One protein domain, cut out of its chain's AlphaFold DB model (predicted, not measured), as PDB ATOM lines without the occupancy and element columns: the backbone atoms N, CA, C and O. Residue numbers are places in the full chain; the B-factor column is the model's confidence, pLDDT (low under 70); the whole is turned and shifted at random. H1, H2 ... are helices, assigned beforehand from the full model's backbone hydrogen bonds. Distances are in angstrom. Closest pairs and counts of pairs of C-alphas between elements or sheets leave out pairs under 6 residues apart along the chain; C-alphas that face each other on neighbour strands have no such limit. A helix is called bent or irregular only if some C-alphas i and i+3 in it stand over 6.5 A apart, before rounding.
ATOM      1  N   ASP A   8     301.901 340.546 274.503       76.25
ATOM      2  CA  ASP A   8     300.458 340.774 274.400       76.25
ATOM      3  C   ASP A   8     300.082 342.124 273.754       76.25
ATOM      4  O   ASP A   8     298.934 342.397 273.413       76.25
ATOM      5  N   ARG A   9     301.058 343.020 273.559       89.25
ATOM      6  CA  ARG A   9     300.809 344.298 272.887       89.25
ATOM      7  C   ARG A   9     300.778 344.145 271.375       89.25
ATOM      8  O   ARG A   9     299.994 344.825 270.719       89.25
ATOM      9  N   PHE A  10     301.617 343.273 270.819       92.94
ATOM     10  CA  PHE A  10     301.639 343.061 269.377       92.94
ATOM     11  C   PHE A  10     300.367 342.350 268.896       92.94
ATOM     12  O   PHE A  10     299.779 342.781 267.907       92.94
ATOM     13  N   SER A  11     299.874 341.358 269.645       93.69
ATOM     14  CA  SER A  11     298.578 340.711 269.381       93.69
ATOM     15  C   SER A  11     297.426 341.728 269.356       93.69
ATOM     16  O   SER A  11     296.623 341.736 268.422       93.69
ATOM     17  N   ALA A  12     297.383 342.657 270.319       94.94
ATOM     18  CA  ALA A  12     296.389 343.730 270.348       94.94
ATOM     19  C   ALA A  12     296.495 344.672 269.132       94.94
ATOM     20  O   ALA A  12     295.471 345.080 268.578       94.94
ATOM     21  N   ILE A  13     297.716 344.985 268.682       96.06
ATOM     22  CA  ILE A  13     297.968 345.776 267.463       96.06
ATOM     23  C   ILE A  13     297.467 345.050 266.217       96.06
ATOM     24  O   ILE A  13     296.796 345.671 265.392       96.06
ATOM     25  N   VAL A  14     297.741 343.753 266.090       96.94
ATOM     26  CA  VAL A  14     297.242 342.916 264.991       96.94
ATOM     27  C   VAL A  14     295.712 342.925 264.967       96.94
ATOM     28  O   VAL A  14     295.116 343.246 263.937       96.94
ATOM     29  N   ALA A  15     295.068 342.666 266.108       96.56
ATOM     30  CA  ALA A  15     293.612 342.630 266.215       96.56
ATOM     31  C   ALA A  15     292.965 343.992 265.904       96.56
ATOM     32  O   ALA A  15     291.974 344.071 265.173       96.56
ATOM     33  N   ALA A  16     293.524 345.091 266.423       97.50
ATOM     34  CA  ALA A  16     293.042 346.434 266.114       97.50
ATOM     35  C   ALA A  16     293.233 346.783 264.633       97.50
ATOM     36  O   ALA A  16     292.303 347.294 264.012       97.50
ATOM     37  N   SER A  17     294.391 346.449 264.060       97.94
ATOM     38  CA  SER A  17     294.674 346.657 262.637       97.94
ATOM     39  C   SER A  17     293.644 345.940 261.771       97.94
ATOM     40  O   SER A  17     293.035 346.575 260.912       97.94
ATOM     41  N   ALA A  18     293.379 344.656 262.038       97.81
ATOM     42  CA  ALA A  18     292.368 343.884 261.319       97.81
ATOM     43  C   ALA A  18     290.992 344.568 261.364       97.81
ATOM     44  O   ALA A  18     290.394 344.809 260.316       97.81
ATOM     45  N   ARG A  19     290.523 344.974 262.553       97.94
ATOM     46  CA  ARG A  19     289.233 345.672 262.708       97.94
ATOM     47  C   ARG A  19     289.162 346.970 261.907       97.94
ATOM     48  O   ARG A  19     288.179 347.196 261.208       97.94
ATOM     49  N   VAL A  20     290.195 347.810 261.984       98.19
ATOM     50  CA  VAL A  20     290.229 349.102 261.280       98.19
ATOM     51  C   VAL A  20     290.251 348.899 259.762       98.19
ATOM     52  O   VAL A  20     289.490 349.552 259.047       98.19
ATOM     53  N   PHE A  21     291.062 347.962 259.260       98.12
ATOM     54  CA  PHE A  21     291.113 347.659 257.829       98.12
ATOM     55  C   PHE A  21     289.807 347.062 257.304       98.12
ATOM     56  O   PHE A  21     289.413 347.392 256.188       98.12
ATOM     57  N   ILE A  22     289.120 346.230 258.093       97.06
ATOM     58  CA  ILE A  22     287.791 345.704 257.748       97.06
ATOM     59  C   ILE A  22     286.762 346.840 257.684       97.06
ATOM     60  O   ILE A  22     285.986 346.906 256.736       97.06
ATOM     61  N   ALA A  23     286.774 347.756 258.657       97.69
ATOM     62  CA  ALA A  23     285.791 348.834 258.748       97.69
ATOM     63  C   ALA A  23     285.946 349.895 257.645       97.69
ATOM     64  O   ALA A  23     284.956 350.357 257.078       97.69
ATOM     65  N   HIS A  24     287.179 350.299 257.334       96.88
ATOM     66  CA  HIS A  24     287.438 351.435 256.441       96.88
ATOM     67  C   HIS A  24     287.988 351.030 255.067       96.88
ATOM     68  O   HIS A  24     288.024 351.846 254.139       96.88
ATOM     69  N   GLY A  25     288.419 349.777 254.919       96.25
ATOM     70  CA  GLY A  25     289.165 349.302 253.762       96.25
ATOM     71  C   GLY A  25     290.619 349.779 253.765       96.25
ATOM     72  O   GLY A  25     290.999 350.740 254.445       96.25
ATOM     73  N   TYR A  26     291.455 349.127 252.951       96.00
ATOM     74  CA  TYR A  26     292.880 349.447 252.893       96.00
ATOM     75  C   TYR A  26     293.115 350.908 252.519       96.00
ATOM     76  O   TYR A  26     293.787 351.605 253.260       96.00
ATOM     77  N   GLN A  27     292.544 351.415 251.422       97.25
ATOM     78  CA  GLN A  27     292.898 352.742 250.897       97.25
ATOM     79  C   GLN A  27     292.639 353.889 251.883       97.25
ATOM     80  O   GLN A  27     293.507 354.743 252.048       97.25
ATOM     81  N   ARG A  28     291.506 353.869 252.594       97.12
ATOM     82  CA  ARG A  28     291.097 354.953 253.504       97.12
ATOM     83  C   ARG A  28     291.766 354.893 254.877       97.12
ATOM     84  O   ARG A  28     291.891 355.927 255.516       97.12
ATOM     85  N   THR A  29     292.228 353.714 255.292       97.75
ATOM     86  CA  THR A  29     292.890 353.532 256.590       97.75
ATOM     87  C   THR A  29     294.237 354.255 256.643       97.75
ATOM     88  O   THR A  29     295.038 354.177 255.707       97.75
ATOM     89  N   GLN A  30     294.539 354.893 257.763       97.19
ATOM     90  CA  GLN A  30     295.839 355.457 258.106       97.19
ATOM     91  C   GLN A  30     296.443 354.726 259.312       97.19
ATOM     92  O   GLN A  30     295.753 354.081 260.092       97.19
ATOM     93  N   VAL A  31     297.759 354.864 259.504       97.00
ATOM     94  CA  VAL A  31     298.436 354.350 260.715       97.00
ATOM     95  C   VAL A  31     297.872 355.008 261.983       97.00
ATOM     96  O   VAL A  31     297.859 354.387 263.040       97.00
ATOM     97  N   GLN A  32     297.398 356.256 261.873       96.88
ATOM     98  CA  GLN A  32     296.802 356.988 262.989       96.88
ATOM     99  C   GLN A  32     295.504 356.332 263.473       96.88
ATOM    100  O   GLN A  32     295.361 356.152 264.672       96.88
ATOM    101  N   ASP A  33     294.641 355.861 262.569       97.75
ATOM    102  CA  ASP A  33     293.370 355.217 262.935       97.75
ATOM    103  C   ASP A  33     293.582 353.983 263.829       97.75
ATOM    104  O   ASP A  33     292.833 353.736 264.772       97.75
ATOM    105  N   VAL A  34     294.642 353.209 263.560       97.06
ATOM    106  CA  VAL A  34     295.032 352.055 264.388       97.06
ATOM    107  C   VAL A  34     295.596 352.505 265.738       97.06
ATOM    108  O   VAL A  34     295.350 351.858 266.755       97.06
ATOM    109  N   ALA A  35     296.350 353.607 265.758       96.31
ATOM    110  CA  ALA A  35     296.899 354.177 266.986       96.31
ATOM    111  C   ALA A  35     295.767 354.650 267.907       96.31
ATOM    112  O   ALA A  35     295.743 354.299 269.087       96.31
ATOM    113  N   ASP A  36     294.797 355.360 267.333       97.19
ATOM    114  CA  ASP A  36     293.622 355.890 268.017       97.19
ATOM    115  C   ASP A  36     292.751 354.758 268.570       97.19
ATOM    116  O   ASP A  36     292.344 354.805 269.731       97.19
ATOM    117  N   ALA A  37     292.556 353.682 267.798       96.31
ATOM    118  CA  ALA A  37     291.810 352.499 268.234       96.31
ATOM    119  C   ALA A  37     292.409 351.796 269.470       96.31
ATOM    120  O   ALA A  37     291.711 351.028 270.135       96.31
ATOM    121  N   LEU A  38     293.688 352.032 269.776       94.81
ATOM    122  CA  LEU A  38     294.395 351.465 270.930       94.81
ATOM    123  C   LEU A  38     294.797 352.513 271.976       94.81
ATOM    124  O   LEU A  38     295.473 352.162 272.943       94.81
ATOM    125  N   ALA A  39     294.423 353.783 271.781       93.88
ATOM    126  CA  ALA A  39     294.914 354.913 272.571       93.88
ATOM    127  C   ALA A  39     296.456 354.940 272.690       93.88
ATOM    128  O   ALA A  39     297.021 355.254 273.741       93.88
ATOM    129  N   LEU A  40     297.153 354.581 271.607       92.12
ATOM    130  CA  LEU A  40     298.611 354.584 271.521       92.12
ATOM    131  C   LEU A  40     299.111 355.803 270.748       92.12
ATOM    132  O   LEU A  40     298.473 356.297 269.824       92.12
ATOM    133  N   ALA A  41     300.327 356.243 271.067       93.19
ATOM    134  CA  ALA A  41     301.014 357.207 270.225       93.19
ATOM    135  C   ALA A  41     301.403 356.557 268.887       93.19
ATOM    136  O   ALA A  41     301.930 355.442 268.854       93.19
ATOM    137  N   LYS A  42     301.251 357.292 267.782       92.50
ATOM    138  CA  LYS A  42     301.658 356.841 266.439       92.50
ATOM    139  C   LYS A  42     303.119 356.371 266.389       92.50
ATOM    140  O   LYS A  42     303.427 355.364 265.760       92.50
ATOM    141  N   GLY A  43     304.010 357.062 267.108       92.81
ATOM    142  CA  GLY A  43     305.424 356.690 267.253       92.81
ATOM    143  C   GLY A  43     305.634 355.299 267.857       92.81
ATOM    144  O   GLY A  43     306.566 354.598 267.475       92.81
ATOM    145  N   THR A  44     304.742 354.864 268.752       91.81
ATOM    146  CA  THR A  44     304.796 353.530 269.356       91.81
ATOM    147  C   THR A  44     304.522 352.443 268.324       91.81
ATOM    148  O   THR A  44     305.237 351.449 268.322       91.81
ATOM    149  N   LEU A  45     303.559 352.640 267.415       93.44
ATOM    150  CA  LEU A  45     303.251 351.663 266.360       93.44
ATOM    151  C   LEU A  45     304.421 351.433 265.402       93.44
ATOM    152  O   LEU A  45     304.627 350.302 264.970       93.44
ATOM    153  N   TYR A  46     305.220 352.463 265.118       93.44
ATOM    154  CA  TYR A  46     306.407 352.314 264.272       93.44
ATOM    155  C   TYR A  46     307.480 351.393 264.879       93.44
ATOM    156  O   TYR A  46     308.295 350.852 264.139       93.44
ATOM    157  N   GLY A  47     307.451 351.154 266.196       91.88
ATOM    158  CA  GLY A  47     308.282 350.135 266.848       91.88
ATOM    159  C   GLY A  47     307.805 348.694 266.626       91.88
ATOM    160  O   GLY A  47     308.565 347.767 266.879       91.88
ATOM    161  N   TYR A  48     306.574 348.497 266.140       93.62
ATOM    162  CA  TYR A  48     305.991 347.177 265.866       93.62
ATOM    163  C   TYR A  48     305.841 346.892 264.373       93.62
ATOM    164  O   TYR A  48     305.946 345.743 263.961       93.62
ATOM    165  N   ALA A  49     305.590 347.912 263.553       95.06
ATOM    166  CA  ALA A  49     305.379 347.747 262.121       95.06
ATOM    167  C   ALA A  49     305.859 348.976 261.344       95.06
ATOM    168  O   ALA A  49     305.600 350.122 261.724       95.06
ATOM    169  N   GLN A  50     306.502 348.745 260.202       94.88
ATOM    170  CA  GLN A  50     307.009 349.793 259.317       94.88
ATOM    171  C   GLN A  50     305.897 350.391 258.437       94.88
ATOM    172  O   GLN A  50     305.888 350.292 257.211       94.88
ATOM    173  N   GLY A  51     304.925 351.035 259.083       96.06
ATOM    174  CA  GLY A  51     303.838 351.757 258.427       96.06
ATOM    175  C   GLY A  51     302.625 350.899 258.060       96.06
ATOM    176  O   GLY A  51     302.440 349.777 258.525       96.06
ATOM    177  N   LYS A  52     301.747 351.470 257.228       97.12
ATOM    178  CA  LYS A  52     300.413 350.923 256.922       97.12
ATOM    179  C   LYS A  52     300.460 349.554 256.244       97.12
ATOM    180  O   LYS A  52     299.689 348.675 256.613       97.12
ATOM    181  N   ALA A  53     301.350 349.380 255.267       97.44
ATOM    182  CA  ALA A  53     301.480 348.118 254.542       97.44
ATOM    183  C   ALA A  53     301.942 346.985 255.473       97.44
ATOM    184  O   ALA A  53     301.407 345.884 255.400       97.44
ATOM    185  N   ALA A  54     302.861 347.277 256.399       97.19
ATOM    186  CA  ALA A  54     303.309 346.332 257.419       97.19
ATOM    187  C   ALA A  54     302.204 345.990 258.435       97.19
ATOM    188  O   ALA A  54     302.029 344.824 258.773       97.19
ATOM    189  N   LEU A  55     301.407 346.970 258.883       97.31
ATOM    190  CA  LEU A  55     300.247 346.705 259.750       97.31
ATOM    191  C   LEU A  55     299.202 345.831 259.053       97.31
ATOM    192  O   LEU A  55     298.635 344.934 259.671       97.31
ATOM    193  N   PHE A  56     298.959 346.071 257.762       97.75
ATOM    194  CA  PHE A  56     298.061 345.238 256.969       97.75
ATOM    195  C   PHE A  56     298.613 343.819 256.809       97.75
ATOM    196  O   PHE A  56     297.885 342.856 257.018       97.75
ATOM    197  N   ALA A  57     299.909 343.686 256.513       97.00
ATOM    198  CA  ALA A  57     300.585 342.395 256.443       97.00
ATOM    199  C   ALA A  57     300.468 341.618 257.757       97.00
ATOM    200  O   ALA A  57     300.108 340.447 257.738       97.00
ATOM    201  N   ALA A  58     300.713 342.279 258.890       96.69
ATOM    202  CA  ALA A  58     300.588 341.682 260.211       96.69
ATOM    203  C   ALA A  58     299.139 341.268 260.520       96.69
ATOM    204  O   ALA A  58     298.915 340.176 261.033       96.69
ATOM    205  N   ALA A  59     298.156 342.101 260.166       97.06
ATOM    206  CA  ALA A  59     296.738 341.779 260.319       97.06
ATOM    207  C   ALA A  59     296.336 340.543 259.505       97.06
ATOM    208  O   ALA A  59     295.641 339.676 260.024       97.06
ATOM    209  N   VAL A  60     296.795 340.443 258.252       95.75
ATOM    210  CA  VAL A  60     296.542 339.269 257.409       95.75
ATOM    211  C   VAL A  60     297.259 338.051 257.980       95.75
ATOM    212  O   VAL A  60     296.614 337.041 258.213       95.75
ATOM    213  N   ARG A  61     298.564 338.129 258.254       94.75
ATOM    214  CA  ARG A  61     299.375 336.980 258.686       94.75
ATOM    215  C   ARG A  61     298.950 336.417 260.040       94.75
ATOM    216  O   ARG A  61     298.815 335.209 260.175       94.75
ATOM    217  N   TYR A  62     298.708 337.277 261.020       94.69
ATOM    218  CA  TYR A  62     298.559 336.845 262.410       94.69
ATOM    219  C   TYR A  62     297.132 336.999 262.953       94.69
ATOM    220  O   TYR A  62     296.841 336.519 264.045       94.69
ATOM    221  N   GLY A  63     296.233 337.675 262.228       92.50
ATOM    222  CA  GLY A  63     294.892 338.008 262.723       92.50
ATOM    223  C   GLY A  63     293.940 336.820 262.867       92.50
ATOM    224  O   GLY A  63     293.000 336.895 263.652       92.50
ATOM    225  N   ASP A  64     294.192 335.731 262.144       89.81
ATOM    226  CA  ASP A  64     293.433 334.474 262.188       89.81
ATOM    227  C   ASP A  64     294.136 333.372 263.004       89.81
ATOM    228  O   ASP A  64     293.660 332.238 263.047       89.81
ATOM    229  N   ALA A  65     295.265 333.705 263.643       88.81
ATOM    230  CA  ALA A  65     296.121 332.792 264.398       88.81
ATOM    231  C   ALA A  65     296.635 331.566 263.608       88.81
ATOM    232  O   ALA A  65     297.079 330.594 264.219       88.81
ATOM    233  N   GLN A  66     296.616 331.607 262.269       86.31
ATOM    234  CA  GLN A  66     297.194 330.546 261.430       86.31
ATOM    235  C   GLN A  66     298.726 330.596 261.408       86.31
ATOM    236  O   GLN A  66     299.390 329.573 261.254       86.31
ATOM    237  N   GLU A  67     299.297 331.791 261.570       91.31
ATOM    238  CA  GLU A  67     300.731 332.006 261.750       91.31
ATOM    239  C   GLU A  67     300.993 332.448 263.194       91.31
ATOM    240  O   GLU A  67     300.271 333.291 263.738       91.31
ATOM    241  N   ALA A  68     302.024 331.881 263.827       91.06
ATOM    242  CA  ALA A  68     302.435 332.296 265.163       91.06
ATOM    243  C   ALA A  68     302.918 333.752 265.147       91.06
ATOM    244  O   ALA A  68     303.529 334.204 264.180       91.06
ATOM    245  N   LEU A  69     302.657 334.484 266.234       91.06
ATOM    246  CA  LEU A  69     303.142 335.855 266.363       91.06
ATOM    247  C   LEU A  69     304.683 335.876 266.342       91.06
ATOM    248  O   LEU A  69     305.307 335.016 266.970       91.06
ATOM    249  N   PRO A  70     305.290 336.866 265.666       91.12
ATOM    250  CA  PRO A  70     306.733 337.020 265.599       91.12
ATOM    251  C   PRO A  70     307.314 337.320 266.982       91.12
ATOM    252  O   PRO A  70     306.662 337.909 267.856       91.12
ATOM    253  N   LEU A  71     308.575 336.942 267.171       89.19
ATOM    254  CA  LEU A  71     309.310 337.248 268.393       89.19
ATOM    255  C   LEU A  71     309.610 338.749 268.480       89.19
ATOM    256  O   LEU A  71     309.721 339.448 267.475       89.19
ATOM    257  N   ALA A  72     309.831 339.264 269.692       87.19
ATOM    258  CA  ALA A  72     310.157 340.682 269.883       87.19
ATOM    259  C   ALA A  72     311.436 341.123 269.138       87.19
ATOM    260  O   ALA A  72     311.564 342.294 268.795       87.19
ATOM    261  N   SER A  73     312.366 340.198 268.874       87.50
ATOM    262  CA  SER A  73     313.587 340.430 268.087       87.50
ATOM    263  C   SER A  73     313.349 340.577 266.583       87.50
ATOM    264  O   SER A  73     314.235 341.043 265.876       87.50
ATOM    265  N   GLU A  74     312.180 340.169 266.090       89.38
ATOM    266  CA  GLU A  74     311.791 340.223 264.672       89.38
ATOM    267  C   GLU A  74     310.960 341.478 264.354       89.38
ATOM    268  O   GLU A  74     310.561 341.705 263.213       89.38
ATOM    269  N   LEU A  75     310.699 342.308 265.368       90.19
ATOM    270  CA  LEU A  75     310.020 343.586 265.224       90.19
ATOM    271  C   LEU A  75     311.025 344.711 264.913       90.19
ATOM    272  O   LEU A  75     312.153 344.693 265.411       90.19
ATOM    273  N   PRO A  76     310.612 345.746 264.162       94.00
ATOM    274  CA  PRO A  76     309.285 345.937 263.573       94.00
ATOM    275  C   PRO A  76     309.060 345.088 262.314       94.00
ATOM    276  O   PRO A  76     309.968 344.911 261.505       94.00
ATOM    277  N   VAL A  77     307.814 344.662 262.096       92.94
ATOM    278  CA  VAL A  77     307.401 343.984 260.860       92.94
ATOM    279  C   VAL A  77     307.689 344.889 259.663       92.94
ATOM    280  O   VAL A  77     307.261 346.049 259.630       92.94
ATOM    281  N   ALA A  78     308.421 344.364 258.684       93.88
ATOM    282  CA  ALA A  78     308.730 345.072 257.451       93.88
ATOM    283  C   ALA A  78     307.484 345.215 256.564       93.88
ATOM    284  O   ALA A  78     306.536 344.431 256.641       93.88
ATOM    285  N   ALA A  79     307.479 346.230 255.701       93.94
ATOM    286  CA  ALA A  79     306.458 346.316 254.668       93.94
ATOM    287  C   ALA A  79     306.613 345.133 253.692       93.94
ATOM    288  O   ALA A  79     307.739 344.845 253.280       93.94
ATOM    289  N   PRO A  80     305.512 344.467 253.307       94.50
ATOM    290  CA  PRO A  80     305.573 343.350 252.377       94.50
ATOM    291  C   PRO A  80     306.005 343.824 250.990       94.50
ATOM    292  O   PRO A  80     305.677 344.944 250.571       94.50
TER     293      PRO A  80
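What this domain is: This is residues 8 to 80 of the 172 residues of the protein "TetR family transcriptional regulator" of Mycobacterium tuberculosis (UniProt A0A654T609). A long helix with a sharp kink, H1, runs along one side of a small rounded body, with the three shorter helices H2, H3 and H4 gathered on its other side. H2 and H4 both pack on it at steep angles, the very short H3 packs on H2, and a long tail without a named element, residues 63 to 80, folds round the outside past H4. The printed part has 73 residues with four named helices, in the order H1, H2, H3, H4, and no named strand; its class is all helix. It is compact, with a radius of gyration of the C-alphas of 10.8 A and spans of 29 by 25 by 21 A.

How they stand to each other: H1, residues 8 to 28, has a kink of 80 degrees near residue 22. It is irregular: C-alphas 23 and 26 are 9.2 A apart, and its line is a rough one. H2, residues 31 to 37, touches H1, which meets it with residues 13 to 20 alone; the closest C-alphas, of Ser 17 and Val 34, are 5.7 A apart. These two helices run opposite ways at a steep tilt of 64 degrees. H3, residues 42 to 46, touches H2, with the closest C-alphas, of Ala 35 and Lys 42, 5.5 A apart. H3 and H1 are close but not clearly touching, the closest C-alphas being those of Ile 13 and Leu 45 at 8.0 A. H4, residues 52 to 62, touches H1 with 14 pairs of C-alphas within 8 A, the closest those of Val 14 and Ala 59 at 4.8 A. H1 and H4 run opposite ways at a steep tilt of 61 degrees. H4 and H2 are close but not clearly touching, with C-alphas 31 and 52 the closest at 5.5 A. H3 and H4 are near each other, with 5 pairs of C-alphas within 10 A. In H2, H3 and H4 every O i to N i+4 pair is within hydrogen-bond range; in H1 14 of 17 are.

Where its parts are: H1 begins at Asp 8, C-alpha (300.458, 340.774, 274.400), and ends at Arg 28, C-alpha (291.097, 354.953, 253.504), 26.9 A from first to last C-alpha. H2, Val 31 to Ala 37, measures 10.2 A, and H3, Lys 42 to Tyr 46, measures 6.9 A. H4 runs 15.2 A from Lys 52 to Tyr 62, whose C-alpha is at (298.559, 336.845, 262.410).

The domain as a whole: The two C-alphas farthest apart are those of His 24 and Ser 73, at 30.7 A. The printed part has no cut, and the links H1 to H2, H2 to H3 and H3 to H4 are tight. The C-alphas of residues 63 to 80 lie 9 to 16 A from the mean of the C-alphas. The mean pLDDT of the printed part is 94.3, and no printed residue is under 70.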